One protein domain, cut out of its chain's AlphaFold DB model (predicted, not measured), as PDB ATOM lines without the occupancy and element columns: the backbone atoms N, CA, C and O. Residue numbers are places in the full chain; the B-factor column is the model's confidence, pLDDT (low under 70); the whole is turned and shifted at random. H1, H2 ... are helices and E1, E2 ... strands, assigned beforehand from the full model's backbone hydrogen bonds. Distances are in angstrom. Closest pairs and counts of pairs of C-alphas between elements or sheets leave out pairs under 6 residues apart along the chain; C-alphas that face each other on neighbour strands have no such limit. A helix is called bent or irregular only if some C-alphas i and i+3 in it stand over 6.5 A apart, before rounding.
ATOM      1  N   LYS A 180     103.651 -31.817  88.418       86.19
ATOM      2  CA  LYS A 180     102.547 -31.311  89.249       86.19
ATOM      3  C   LYS A 180     102.983 -31.014  90.691       86.19
ATOM      4  O   LYS A 180     102.538 -30.016  91.254       86.19
ATOM      5  N   GLU A 181     103.832 -31.865  91.264       87.69
ATOM      6  CA  GLU A 181     104.321 -31.742  92.642       87.69
ATOM      7  C   GLU A 181     105.323 -30.596  92.783       87.69
ATOM      8  O   GLU A 181     105.179 -29.750  93.661       87.69
ATOM      9  N   GLN A 182     106.280 -30.495  91.858       90.25
ATOM     10  CA  GLN A 182     107.252 -29.400  91.842       90.25
ATOM     11  C   GLN A 182     106.567 -28.042  91.654       90.25
ATOM     12  O   GLN A 182     106.900 -27.069  92.331       90.25
ATOM     13  N   ARG A 183     105.543 -27.981  90.793       88.75
ATOM     14  CA  ARG A 183     104.761 -26.759  90.565       88.75
ATOM     15  C   ARG A 183     103.994 -26.310  91.809       88.75
ATOM     16  O   ARG A 183     103.849 -25.111  92.011       88.75
ATOM     17  N   GLU A 184     103.506 -27.241  92.632       85.62
ATOM     18  CA  GLU A 184     102.807 -26.926  93.890       85.62
ATOM     19  C   GLU A 184     103.728 -26.294  94.941       85.62
ATOM     20  O   GLU A 184     103.256 -25.511  95.763       85.62
ATOM     21  N   VAL A 185     105.022 -26.615  94.902       87.50
ATOM     22  CA  VAL A 185     106.025 -26.053  95.816       87.50
ATOM     23  C   VAL A 185     106.525 -24.692  95.330       87.50
ATOM     24  O   VAL A 185     106.685 -23.781  96.139       87.50
ATOM     25  N   GLU A 186     106.778 -24.545  94.026       90.06
ATOM     26  CA  GLU A 186     107.401 -23.334  93.472       90.06
ATOM     27  C   GLU A 186     106.396 -22.210  93.180       90.06
ATOM     28  O   GLU A 186     106.731 -21.038  93.350       90.06
ATOM     29  N   TYR A 187     105.164 -22.539  92.773       86.62
ATOM     30  CA  TYR A 187     104.188 -21.546  92.323       86.62
ATOM     31  C   TYR A 187     102.915 -21.533  93.174       86.62
ATOM     32  O   TYR A 187     102.393 -22.587  93.555       86.62
ATOM     33  N   PRO A 188     102.340 -20.341  93.426       84.56
ATOM     34  CA  PRO A 188     101.036 -20.240  94.058       84.56
ATOM     35  C   PRO A 188      99.950 -20.838  93.155       84.56
ATOM     36  O   PRO A 188      99.945 -20.665  91.936       84.56
ATOM     37  N   ARG A 189      98.990 -21.537  93.767       80.62
ATOM     38  CA  ARG A 189      97.846 -22.117  93.055       80.62
ATOM     39  C   ARG A 189      96.747 -21.084  92.845       80.62
ATOM     40  O   ARG A 189      96.283 -20.471  93.803       80.62
ATOM     41  N   VAL A 190      96.272 -20.984  91.608       81.62
ATOM     42  CA  VAL A 190      95.064 -20.240  91.244       81.62
ATOM     43  C   VAL A 190      93.938 -21.236  90.990       81.62
ATOM     44  O   VAL A 190      94.119 -22.239  90.301       81.62
ATOM     45  N   THR A 191      92.768 -20.974  91.566       86.00
ATOM     46  CA  THR A 191      91.557 -21.779  91.364       86.00
ATOM     47  C   THR A 191      90.451 -20.883  90.841       86.00
ATOM     48  O   THR A 191      90.144 -19.874  91.475       86.00
ATOM     49  N   ALA A 192      89.840 -21.268  89.725       84.88
ATOM     50  CA  ALA A 192      88.738 -20.546  89.109       84.88
ATOM     51  C   ALA A 192      87.441 -21.352  89.247       84.88
ATOM     52  O   ALA A 192      87.435 -22.573  89.084       84.88
ATOM     53  N   TYR A 193      86.343 -20.661  89.547       86.88
ATOM     54  CA  TYR A 193      85.015 -21.255  89.667       86.88
ATOM     55  C   TYR A 193      84.053 -20.530  88.735       86.88
ATOM     56  O   TYR A 193      83.951 -19.306  88.788       86.88
ATOM     57  N   LEU A 194      83.291 -21.289  87.946       88.06
ATOM     58  CA  LEU A 194      82.164 -20.742  87.200       88.06
ATOM     59  C   LEU A 194      80.959 -20.622  88.142       88.06
ATOM     60  O   LEU A 194      80.350 -21.627  88.515       88.06
ATOM     61  N   ILE A 195      80.648 -19.397  88.568       87.81
ATOM     62  CA  ILE A 195      79.558 -19.127  89.521       87.81
ATOM     63  C   ILE A 195      78.252 -18.784  88.795       87.81
ATOM     64  O   ILE A 195      77.177 -19.193  89.236       87.81
ATOM     65  N   ALA A 196      78.341 -18.028  87.704       88.50
ATOM     66  CA  ALA A 196      77.208 -17.584  86.904       88.50
ATOM     67  C   ALA A 196      77.627 -17.428  85.437       88.50
ATOM     68  O   ALA A 196      78.815 -17.381  85.142       88.50
ATOM     69  N   GLU A 197      76.639 -17.336  84.548       89.19
ATOM     70  CA  GLU A 197      76.830 -17.044  83.120       89.19
ATOM     71  C   GLU A 197      77.191 -15.574  82.871       89.19
ATOM     72  O   GLU A 197      77.876 -15.264  81.908       89.19
ATOM     73  N   GLY A 198      76.758 -14.660  83.747       89.38
ATOM     74  CA  GLY A 198      77.125 -13.258  83.629       89.38
ATOM     75  C   GLY A 198      76.812 -12.419  84.862       89.38
ATOM     76  O   GLY A 198      75.872 -12.691  85.614       89.38
ATOM     77  N   PHE A 199      77.603 -11.364  85.054       91.00
ATOM     78  CA  PHE A 199      77.439 -10.360  86.098       91.00
ATOM     79  C   PHE A 199      77.409  -8.953  85.504       91.00
ATOM     80  O   PHE A 199      78.182  -8.611  84.617       91.00
ATOM     81  N   ASN A 200      76.568  -8.083  86.068       93.38
ATOM     82  CA  ASN A 200      76.699  -6.649  85.832       93.38
ATOM     83  C   ASN A 200      77.833  -6.100  86.710       93.38
ATOM     84  O   ASN A 200      77.598  -5.772  87.877       93.38
ATOM     85  N   LEU A 201      79.039  -5.992  86.144       93.06
ATOM     86  CA  LEU A 201      80.267  -5.631  86.867       93.06
ATOM     87  C   LEU A 201      80.158  -4.302  87.640       93.06
ATOM     88  O   LEU A 201      80.667  -4.165  88.752       93.06
ATOM     89  N   LYS A 202      79.424  -3.320  87.099       93.88
ATOM     90  CA  LYS A 202      79.247  -1.998  87.729       93.88
ATOM     91  C   LYS A 202      78.376  -2.073  88.983       93.88
ATOM     92  O   LYS A 202      78.666  -1.419  89.987       93.88
ATOM     93  N   LEU A 203      77.292  -2.850  88.937       95.31
ATOM     94  CA  LEU A 203      76.407  -3.035  90.089       95.31
ATOM     95  C   LEU A 203      77.035  -3.953  91.137       95.31
ATOM     96  O   LEU A 203      76.926  -3.665  92.331       95.31
ATOM     97  N   THR A 204      77.714  -5.019  90.709       94.19
ATOM     98  CA  THR A 204      78.406  -5.930  91.626       94.19
ATOM     99  C   THR A 204      79.550  -5.230  92.344       94.19
ATOM    100  O   THR A 204      79.661  -5.387  93.555       94.19
ATOM    101  N   SER A 205      80.320  -4.377  91.661       94.94
ATOM    102  CA  SER A 205      81.344  -3.537  92.294       94.94
ATOM    103  C   SER A 205      80.756  -2.695  93.439       94.94
ATOM    104  O   SER A 205      81.181  -2.814  94.590       94.94
ATOM    105  N   LYS A 206      79.677  -1.942  93.176       95.38
ATOM    106  CA  LYS A 206      78.996  -1.130  94.206       95.38
ATOM    107  C   LYS A 206      78.438  -1.972  95.356       95.38
ATOM    108  O   LYS A 206      78.460  -1.536  96.506       95.38
ATOM    109  N   PHE A 207      77.909  -3.155  95.053       93.56
ATOM    110  CA  PHE A 207      77.388  -4.082  96.054       93.56
ATOM    111  C   PHE A 207      78.503  -4.624  96.959       93.56
ATOM    112  O   PHE A 207      78.338  -4.656  98.179       93.56
ATOM    113  N   LEU A 208      79.633  -5.027  96.379       93.38
ATOM    114  CA  LEU A 208      80.750  -5.633  97.102       93.38
ATOM    115  C   LEU A 208      81.484  -4.598  97.955       93.38
ATOM    116  O   LEU A 208      81.786  -4.881  99.112       93.38
ATOM    117  N   ALA A 209      81.654  -3.375  97.452       92.44
ATOM    118  CA  ALA A 209      82.214  -2.276  98.236       92.44
ATOM    119  C   ALA A 209      81.408  -2.005  99.522       92.44
ATOM    120  O   ALA A 209      81.984  -1.818 100.590       92.44
ATOM    121  N   LYS A 210      80.070  -2.048  99.439       92.19
ATOM    122  CA  LYS A 210      79.188  -1.785 100.588       92.19
ATOM    123  C   LYS A 210      79.074  -2.963 101.551       92.19
ATOM    124  O   LYS A 210      79.180  -2.767 102.752       92.19
ATOM    125  N   ASN A 211      78.827  -4.169 101.041       91.81
ATOM    126  CA  ASN A 211      78.484  -5.313 101.893       91.81
ATOM    127  C   ASN A 211      79.703  -6.119 102.347       91.81
ATOM    128  O   ASN A 211      79.665  -6.735 103.406       91.81
ATOM    129  N   HIS A 212      80.762  -6.161 101.534       92.12
ATOM    130  CA  HIS A 212      81.969  -6.931 101.832       92.12
ATOM    131  C   HIS A 212      83.144  -6.036 102.261       92.12
ATOM    132  O   HIS A 212      84.193  -6.579 102.597       92.12
ATOM    133  N   CYS A 213      82.982  -4.705 102.272       90.75
ATOM    134  CA  CYS A 213      84.007  -3.713 102.637       90.75
ATOM    135  C   CYS A 213      85.333  -3.870 101.873       90.75
ATOM    136  O   CYS A 213      86.423  -3.696 102.412       90.75
ATOM    137  N   VAL A 214      85.244  -4.232 100.599       91.06
ATOM    138  CA  VAL A 214      86.393  -4.373  99.696       91.06
ATOM    139  C   VAL A 214      86.543  -3.149  98.798       91.06
ATOM    140  O   VAL A 214      85.620  -2.344  98.692       91.06
ATOM    141  N   LEU A 215      87.690  -3.044  98.124       91.06
ATOM    142  CA  LEU A 215      87.972  -2.047  97.089       91.06
ATOM    143  C   LEU A 215      88.034  -2.744  95.719       91.06
ATOM    144  O   LEU A 215      89.087  -3.261  95.352       91.06
ATOM    145  N   PRO A 216      86.910  -2.852  94.984       93.12
ATOM    146  CA  PRO A 216      86.886  -3.507  93.682       93.12
ATOM    147  C   PRO A 216      87.521  -2.625  92.603       93.12
ATOM    148  O   PRO A 216      87.177  -1.446  92.499       93.12
ATOM    149  N   ARG A 217      88.353  -3.219  91.748       92.00
ATOM    150  CA  ARG A 217      88.948  -2.582  90.567       92.00
ATOM    151  C   ARG A 217      88.300  -3.145  89.308       92.00
ATOM    152  O   ARG A 217      88.229  -4.361  89.129       92.00
ATOM    153  N   LEU A 218      87.730  -2.254  88.504       93.00
ATOM    154  CA  LEU A 218      86.992  -2.607  87.297       93.00
ATOM    155  C   LEU A 218      87.917  -2.471  86.089       93.00
ATOM    156  O   LEU A 218      88.390  -1.371  85.825       93.00
ATOM    157  N   TYR A 219      88.098  -3.569  85.365       90.81
ATOM    158  CA  TYR A 219      88.705  -3.598  84.038       90.81
ATOM    159  C   TYR A 219      87.620  -3.898  82.992       90.81
ATOM    160  O   TYR A 219      86.448  -4.068  83.348       90.81
ATOM    161  N   ASP A 220      87.994  -3.967  81.714       87.25
ATOM    162  CA  ASP A 220      87.045  -4.070  80.598       87.25
ATOM    163  C   ASP A 220      86.120  -5.292  80.699       87.25
ATOM    164  O   ASP A 220      84.898  -5.159  80.601       87.25
ATOM    165  N   GLU A 221      86.680  -6.470  80.984       87.81
ATOM    166  CA  GLU A 221      85.926  -7.737  81.027       87.81
ATOM    167  C   GLU A 221      85.921  -8.400  82.411       87.81
ATOM    168  O   GLU A 221      85.277  -9.430  82.629       87.81
ATOM    169  N   VAL A 222      86.642  -7.816  83.370       90.75
ATOM    170  CA  VAL A 222      86.968  -8.472  84.635       90.75
ATOM    171  C   VAL A 222      86.811  -7.517  85.809       90.75
ATOM    172  O   VAL A 222      87.231  -6.361  85.773       90.75
ATOM    173  N   LEU A 223      86.240  -8.027  86.899       92.94
ATOM    174  CA  LEU A 223      86.225  -7.339  88.185       92.94
ATOM    175  C   LEU A 223      87.235  -7.991  89.130       92.94
ATOM    176  O   LEU A 223      87.078  -9.156  89.516       92.94
ATOM    177  N   TYR A 224      88.245  -7.219  89.521       91.75
ATOM    178  CA  TYR A 224      89.279  -7.637  90.458       91.75
ATOM    179  C   TYR A 224      88.958  -7.168  91.871       91.75
ATOM    180  O   TYR A 224      88.621  -6.004  92.100       91.75
ATOM    181  N   ILE A 225      89.032  -8.087  92.834       92.44
ATOM    182  CA  ILE A 225      88.611  -7.812  94.207       92.44
ATOM    183  C   ILE A 225      89.628  -8.391  95.193       92.44
ATOM    184  O   ILE A 225      89.662  -9.613  95.388       92.44
ATOM    185  N   PRO A 226      90.428  -7.536  95.854       89.88
ATOM    186  CA  PRO A 226      91.358  -7.968  96.879       89.88
ATOM    187  C   PRO A 226      90.631  -8.200  98.211       89.88
ATOM    188  O   PRO A 226      89.968  -7.307  98.743       89.88
ATOM    189  N   TYR A 227      90.794  -9.395  98.784       90.44
ATOM    190  CA  TYR A 227      90.357  -9.687 100.150       90.44
ATOM    191  C   TYR A 227      91.551  -9.812 101.097       90.44
ATOM    192  O   TYR A 227      92.425 -10.667 100.929       90.44
ATOM    193  N   SER A 228      91.540  -8.998 102.151       89.31
ATOM    194  CA  SER A 228      92.480  -9.105 103.266       89.31
ATOM    195  C   SER A 228      92.010 -10.166 104.257       89.31
ATOM    196  O   SER A 228      90.901 -10.086 104.790       89.31
ATOM    197  N   LEU A 229      92.867 -11.153 104.518       88.81
ATOM    198  CA  LEU A 229      92.627 -12.163 105.544       88.81
ATOM    199  C   LEU A 229      92.948 -11.637 106.955       88.81
ATOM    200  O   LEU A 229      93.793 -10.751 107.106       88.81
ATOM    201  N   PRO A 230      92.346 -12.215 108.011       90.19
ATOM    202  CA  PRO A 230      91.292 -13.242 107.993       90.19
ATOM    203  C   PRO A 230      89.947 -12.702 107.485       90.19
ATOM    204  O   PRO A 230      89.614 -11.551 107.739       90.19
ATOM    205  N   LEU A 231      89.164 -13.535 106.790       89.75
ATOM    206  CA  LEU A 231      87.804 -13.158 106.388       89.75
ATOM    207  C   LEU A 231      86.898 -13.069 107.618       89.75
ATOM    208  O   LEU A 231      86.922 -13.951 108.479       89.75
ATOM    209  N   LEU A 232      86.087 -12.018 107.672       90.50
ATOM    210  CA  LEU A 232      85.113 -11.774 108.730       90.50
ATOM    211  C   LEU A 232      83.717 -12.243 108.286       90.50
ATOM    212  O   LEU A 232      83.454 -12.325 107.080       90.50
ATOM    213  N   PRO A 233      82.809 -12.571 109.224       90.00
ATOM    214  CA  PRO A 233      81.401 -12.757 108.886       90.00
ATOM    215  C   PRO A 233      80.822 -11.442 108.351       90.00
ATOM    216  O   PRO A 233      81.123 -10.378 108.882       90.00
ATOM    217  N   GLY A 234      80.014 -11.517 107.293       85.06
ATOM    218  CA  GLY A 234      79.432 -10.331 106.667       85.06
ATOM    219  C   GLY A 234      78.286  -9.711 107.464       85.06
ATOM    220  O   GLY A 234      77.593 -10.375 108.237       85.06
ATOM    221  N   GLU A 235      78.071  -8.416 107.249       83.25
ATOM    222  CA  GLU A 235      76.954  -7.671 107.830       83.25
ATOM    223  C   GLU A 235      75.632  -7.998 107.102       83.25
ATOM    224  O   GLU A 235      75.633  -8.562 106.010       83.25
ATOM    225  N   ASN A 236      74.473  -7.667 107.682       81.88
ATOM    226  CA  ASN A 236      73.157  -7.757 107.018       81.88
ATOM    227  C   ASN A 236      72.757  -9.153 106.490       81.88
ATOM    228  O   ASN A 236      71.936  -9.277 105.580       81.88
ATOM    229  N   GLY A 237      73.312 -10.218 107.076       83.19
ATOM    230  CA  GLY A 237      73.060 -11.598 106.654       83.19
ATOM    231  C   GLY A 237      73.933 -12.064 105.482       83.19
ATOM    232  O   GLY A 237      73.732 -13.173 104.982       83.19
ATOM    233  N   TYR A 238      74.912 -11.261 105.056       87.00
ATOM    234  CA  TYR A 238      75.949 -11.704 104.129       87.00
ATOM    235  C   TYR A 238      76.996 -12.554 104.851       87.00
ATOM    236  O   TYR A 238      77.240 -12.424 106.045       87.00
ATOM    237  N   ARG A 239      77.608 -13.494 104.130       85.12
ATOM    238  CA  ARG A 239      78.445 -14.525 104.760       85.12
ATOM    239  C   ARG A 239      79.880 -14.066 105.018       85.12
ATOM    240  O   ARG A 239      80.503 -14.572 105.942       85.12
ATOM    241  N   VAL A 240      80.406 -13.176 104.182       90.06
ATOM    242  CA  VAL A 240      81.834 -12.842 104.136       90.06
ATOM    243  C   VAL A 240      82.016 -11.336 104.022       90.06
ATOM    244  O   VAL A 240      81.304 -10.683 103.265       90.06
ATOM    245  N   GLN A 241      83.014 -10.825 104.730       90.88
ATOM    246  CA  GLN A 241      83.516  -9.461 104.651       90.88
ATOM    247  C   GLN A 241      85.046  -9.485 104.746       90.88
ATOM    248  O   GLN A 241      85.634 -10.375 105.371       90.88
ATOM    249  N   SER A 242      85.705  -8.531 104.095       91.19
ATOM    250  CA  SER A 242      87.145  -8.326 104.241       91.19
ATOM    251  C   SER A 242      87.476  -7.763 105.626       91.19
ATOM    252  O   SER A 242      86.674  -7.081 106.273       91.19
ATOM    253  N   ASN A 243      88.696  -8.007 106.095       89.00
ATOM    254  CA  ASN A 243      89.156  -7.357 107.312       89.00
ATOM    255  C   ASN A 243      89.531  -5.890 107.050       89.00
ATOM    256  O   ASN A 243      90.621  -5.612 106.559       89.00
ATOM    257  N   THR A 244      88.661  -4.958 107.454       84.19
ATOM    258  CA  THR A 244      88.896  -3.498 107.378       84.19
ATOM    259  C   THR A 244      89.292  -2.902 108.739       84.19
ATOM    260  O   THR A 244      89.010  -1.751 109.056       84.19
ATOM    261  N   SER A 245      89.920  -3.688 109.615       83.38
ATOM    262  CA  SER A 245      90.389  -3.164 110.906       83.38
ATOM    263  C   SER A 245      91.457  -2.080 110.703       83.38
ATOM    264  O   SER A 245      92.286  -2.196 109.802       83.38
ATOM    265  N   LEU A 246      91.550  -1.101 111.614       79.94
ATOM    266  CA  LEU A 246      92.573  -0.033 111.574       79.94
ATOM    267  C   LEU A 246      94.012  -0.561 111.429       79.94
ATOM    268  O   LEU A 246      94.854   0.064 110.788       79.94
ATOM    269  N   LYS A 247      94.289  -1.744 111.994       79.19
ATOM    270  CA  LYS A 247      95.580  -2.439 111.860       79.19
ATOM    271  C   LYS A 247      95.884  -2.841 110.411       79.19
ATOM    272  O   LYS A 247      97.037  -2.796 110.001       79.19
ATOM    273  N   MET A 248      94.855  -3.223 109.656       80.81
ATOM    274  CA  MET A 248      94.953  -3.683 108.271       80.81
ATOM    275  C   MET A 248      94.781  -2.545 107.259       80.81
ATOM    276  O   MET A 248      95.255  -2.670 106.139       80.81
ATOM    277  N   GLN A 249      94.201  -1.406 107.652       82.50
ATOM    278  CA  GLN A 249      94.015  -0.237 106.781       82.50
ATOM    279  C   GLN A 249      95.309   0.185 106.063       82.50
ATOM    280  O   GLN A 249      95.285   0.512 104.880       82.50
ATOM    281  N   ARG A 250      96.451   0.149 106.768       82.44
ATOM    282  CA  ARG A 250      97.767   0.427 106.169       82.44
ATOM    283  C   ARG A 250      98.163  -0.625 105.131       82.44
ATOM    284  O   ARG A 250      98.670  -0.263 104.081       82.44
ATOM    285  N   GLY A 251      97.899  -1.901 105.411       82.69
ATOM    286  CA  GLY A 251      98.154  -3.003 104.482       82.69
ATOM    287  C   GLY A 251      97.264  -2.952 103.240       82.69
ATOM    288  O   GLY A 251      97.741  -3.226 102.149       82.69
ATOM    289  N   ILE A 252      96.003  -2.531 103.381       82.62
ATOM    290  CA  ILE A 252      95.082  -2.337 102.251       82.62
ATOM    291  C   ILE A 252      95.608  -1.242 101.316       82.62
ATOM    292  O   ILE A 252      95.692  -1.466 100.115       82.62
ATOM    293  N   LYS A 253      96.034  -0.096 101.864       86.44
ATOM    294  CA  LYS A 253      96.642   0.981 101.063       86.44
ATOM    295  C   LYS A 253      97.948   0.551 100.397       86.44
ATOM    296  O   LYS A 253      98.199   0.899  99.254       86.44
ATOM    297  N   LEU A 254      98.779  -0.211 101.106       87.69
ATOM    298  CA  LEU A 254     100.020  -0.735 100.541       87.69
ATOM    299  C   LEU A 254      99.738  -1.708  99.383       87.69
ATOM    300  O   LEU A 254     100.427  -1.674  98.372       87.69
ATOM    301  N   MET A 255      98.706  -2.546  99.510       86.38
ATOM    302  CA  MET A 255      98.253  -3.429  98.434       86.38
ATOM    303  C   MET A 255      97.796  -2.635  97.208       86.38
ATOM    304  O   MET A 255      98.163  -2.981  96.093       86.38
ATOM    305  N   GLU A 256      97.025  -1.568  97.413       89.31
ATOM    306  CA  GLU A 256      96.584  -0.661  96.347       89.31
ATOM    307  C   GLU A 256      97.783  -0.058  95.601       89.31
ATOM    308  O   GLU A 256      97.884  -0.214  94.389       89.31
ATOM    309  N   GLN A 257      98.768   0.462  96.339       90.50
ATOM    310  CA  GLN A 257     100.013   0.972  95.760       90.50
ATOM    311  C   GLN A 257     100.806  -0.093  94.994       90.50
ATOM    312  O   GLN A 257     101.424   0.213  93.978       90.50
ATOM    313  N   PHE A 258     100.834  -1.340  95.473       89.31
ATOM    314  CA  PHE A 258     101.506  -2.420  94.749       89.31
ATOM    315  C   PHE A 258     100.803  -2.773  93.442       89.31
ATOM    316  O   PHE A 258     101.485  -3.109  92.475       89.31
ATOM    317  N   ILE A 259      99.473  -2.690  93.409       88.19
ATOM    318  CA  ILE A 259      98.702  -2.885  92.181       88.19
ATOM    319  C   ILE A 259      99.012  -1.745  91.208       88.19
ATOM    320  O   ILE A 259      99.417  -2.032  90.087       88.19
ATOM    321  N   ASP A 260      98.937  -0.488  91.654       90.19
ATOM    322  CA  ASP A 260      99.226   0.689  90.817       90.19
ATOM    323  C   ASP A 260     100.630   0.618  90.203       90.19
ATOM    324  O   ASP A 260     100.789   0.682  88.987       90.19
ATOM    325  N   LYS A 261     101.653   0.355  91.029       90.56
ATOM    326  CA  LYS A 261     103.038   0.190  90.558       90.56
ATOM    327  C   LYS A 261     103.212  -0.977  89.589       90.56
ATOM    328  O   LYS A 261     104.144  -0.976  88.789       90.56
ATOM    329  N   SER A 262     102.411  -2.033  89.731       87.44
ATOM    330  CA  SER A 262     102.482  -3.165  88.810       87.44
ATOM    331  C   SER A 262     101.860  -2.844  87.466       87.44
ATOM    332  O   SER A 262     102.430  -3.238  86.456       87.44
ATOM    333  N   GLU A 263     100.745  -2.121  87.460       85.38
ATOM    334  CA  GLU A 263     100.096  -1.663  86.232       85.38
ATOM    335  C   GLU A 263     101.002  -0.687  85.474       85.38
ATOM    336  O   GLU A 263     101.294  -0.918  84.305       85.38
ATOM    337  N   GLU A 264     101.554   0.329  86.148       84.12
ATOM    338  CA  GLU A 264     102.470   1.306  85.535       84.12
ATOM    339  C   GLU A 264     103.672   0.643  84.844       84.12
ATOM    340  O   GLU A 264     104.023   1.007  83.721       84.12
ATOM    341  N   ARG A 265     104.274  -0.369  85.483       80.06
ATOM    342  CA  ARG A 265     105.404  -1.112  84.906       80.06
ATOM    343  C   ARG A 265     105.038  -1.870  83.635       80.06
ATOM    344  O   ARG A 265     105.848  -1.899  82.712       80.06
ATOM    345  N   ASP A 266     103.871  -2.503  83.599       67.69
ATOM    346  CA  ASP A 266     103.461  -3.309  82.447       67.69
ATOM    347  C   ASP A 266     103.049  -2.412  81.260       67.69
ATOM    348  O   ASP A 266     103.301  -2.766  80.108       67.69
ATOM    349  N   HIS A 267     102.554  -1.195  81.520       62.78
ATOM    350  CA  HIS A 267     102.240  -0.207  80.478       62.78
ATOM    351  C   HIS A 267     103.467   0.341  79.727       62.78
ATOM    352  O   HIS A 267     103.326   0.873  78.624       62.78
ATOM    353  N   HIS A 268     104.683   0.223  80.273       56.38
ATOM    354  CA  HIS A 268     105.883   0.778  79.632       56.38
ATOM    355  C   HIS A 268     106.301   0.054  78.345       56.38
ATOM    356  O   HIS A 268     106.966   0.657  77.500       56.38
ATOM    357  N   TYR A 269     105.894  -1.202  78.153       53.06
ATOM    358  CA  TYR A 269     106.304  -1.986  76.984       53.06
ATOM    359  C   TYR A 269     105.321  -1.916  75.812       53.06
ATOM    360  O   TYR A 269     105.703  -2.244  74.690       53.06
ATOM    361  N   GLU A 270     104.092  -1.439  76.016       60.06
ATOM    362  CA  GLU A 270     103.103  -1.334  74.933       60.06
ATOM    363  C   GLU A 270     103.471  -0.232  73.926       60.06
ATOM    364  O   GLU A 270     103.349  -0.432  72.720       60.06
TER     365      GLU A 270
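AT A GLANCE: This is residues 180 to 270 of the 389 residues of the protein "Sporulation protein RMD8" of Pichia kudriavzevii (UniProt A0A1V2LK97). The long helix H3 runs along one side of a thin, loose body, with the strand E1 between it and the shorter helix H2 on the other side, and with the long loop of residues 228 to 245 folding back on its way from E1 to H3. Two stretches stick out of this body: residues 180 to 198, the small helix H1 and an extended link, and residues 260 to 270 of H3. The printed part has 91 residues, with three named helices and one named strand in the order H1, H2, E1, H3; the class is mostly helix. E1 pairs with no named strand. The whole is loose, with a radius of gyration of the C-alphas of 15.7 A and spans of 42 by 36 by 35 A.

IN THESE COORDINATES: H3, residues 246 to 270, begins with C-alpha 246 at (92.573, -0.033, 111.574), ends with C-alpha 270 at (103.103, -1.334, 74.933), and is 38.1 A long. It is irregular, but only just: C-alphas 247 and 250 are 6.7 A apart. E1, residues 222 to 227, is 15.9 A long. H2, residues 201 to 211, is 15.1 A long. H1, residues 180 to 186, begins with C-alpha 180 at (102.547, -31.311, 89.249) and is 10.2 A from first to last C-alpha.

HOW THE PARTS SIT: H3 touches no helix. E1 and H3 are apart, but only just, with a closest distance of 8.4 A. H2 and E1 have 3 pairs of C-alphas within 8 A, the closest those of Leu 201 and Leu 223 at 6.3 A, and their centres are 10.6 A apart. A short pairing sets residues 217 to 218 antiparallel to residues 223 to 224 of E1. H2 and H3 are apart. H1 is apart from H2, from E1 and from H3. In H1 and H2 every O i to N i+4 pair is within hydrogen-bond range; in H3 it is 16 of 21.

THE WHOLE: The two C-alphas farthest apart are those of Gly 237 and Tyr 269, at 45.6 A. Without the stretches that stand free, 61 residues remain, spanning 32 by 32 by 13 A. The links from H1 to H2, 14 residues, and from E1 to H3, 18 residues, are long; the link from H2 to E1, 10 residues, is short. The printed part has no cut. The mean pLDDT of the printed part is 86.8, and residues 266 to 270 are under 70.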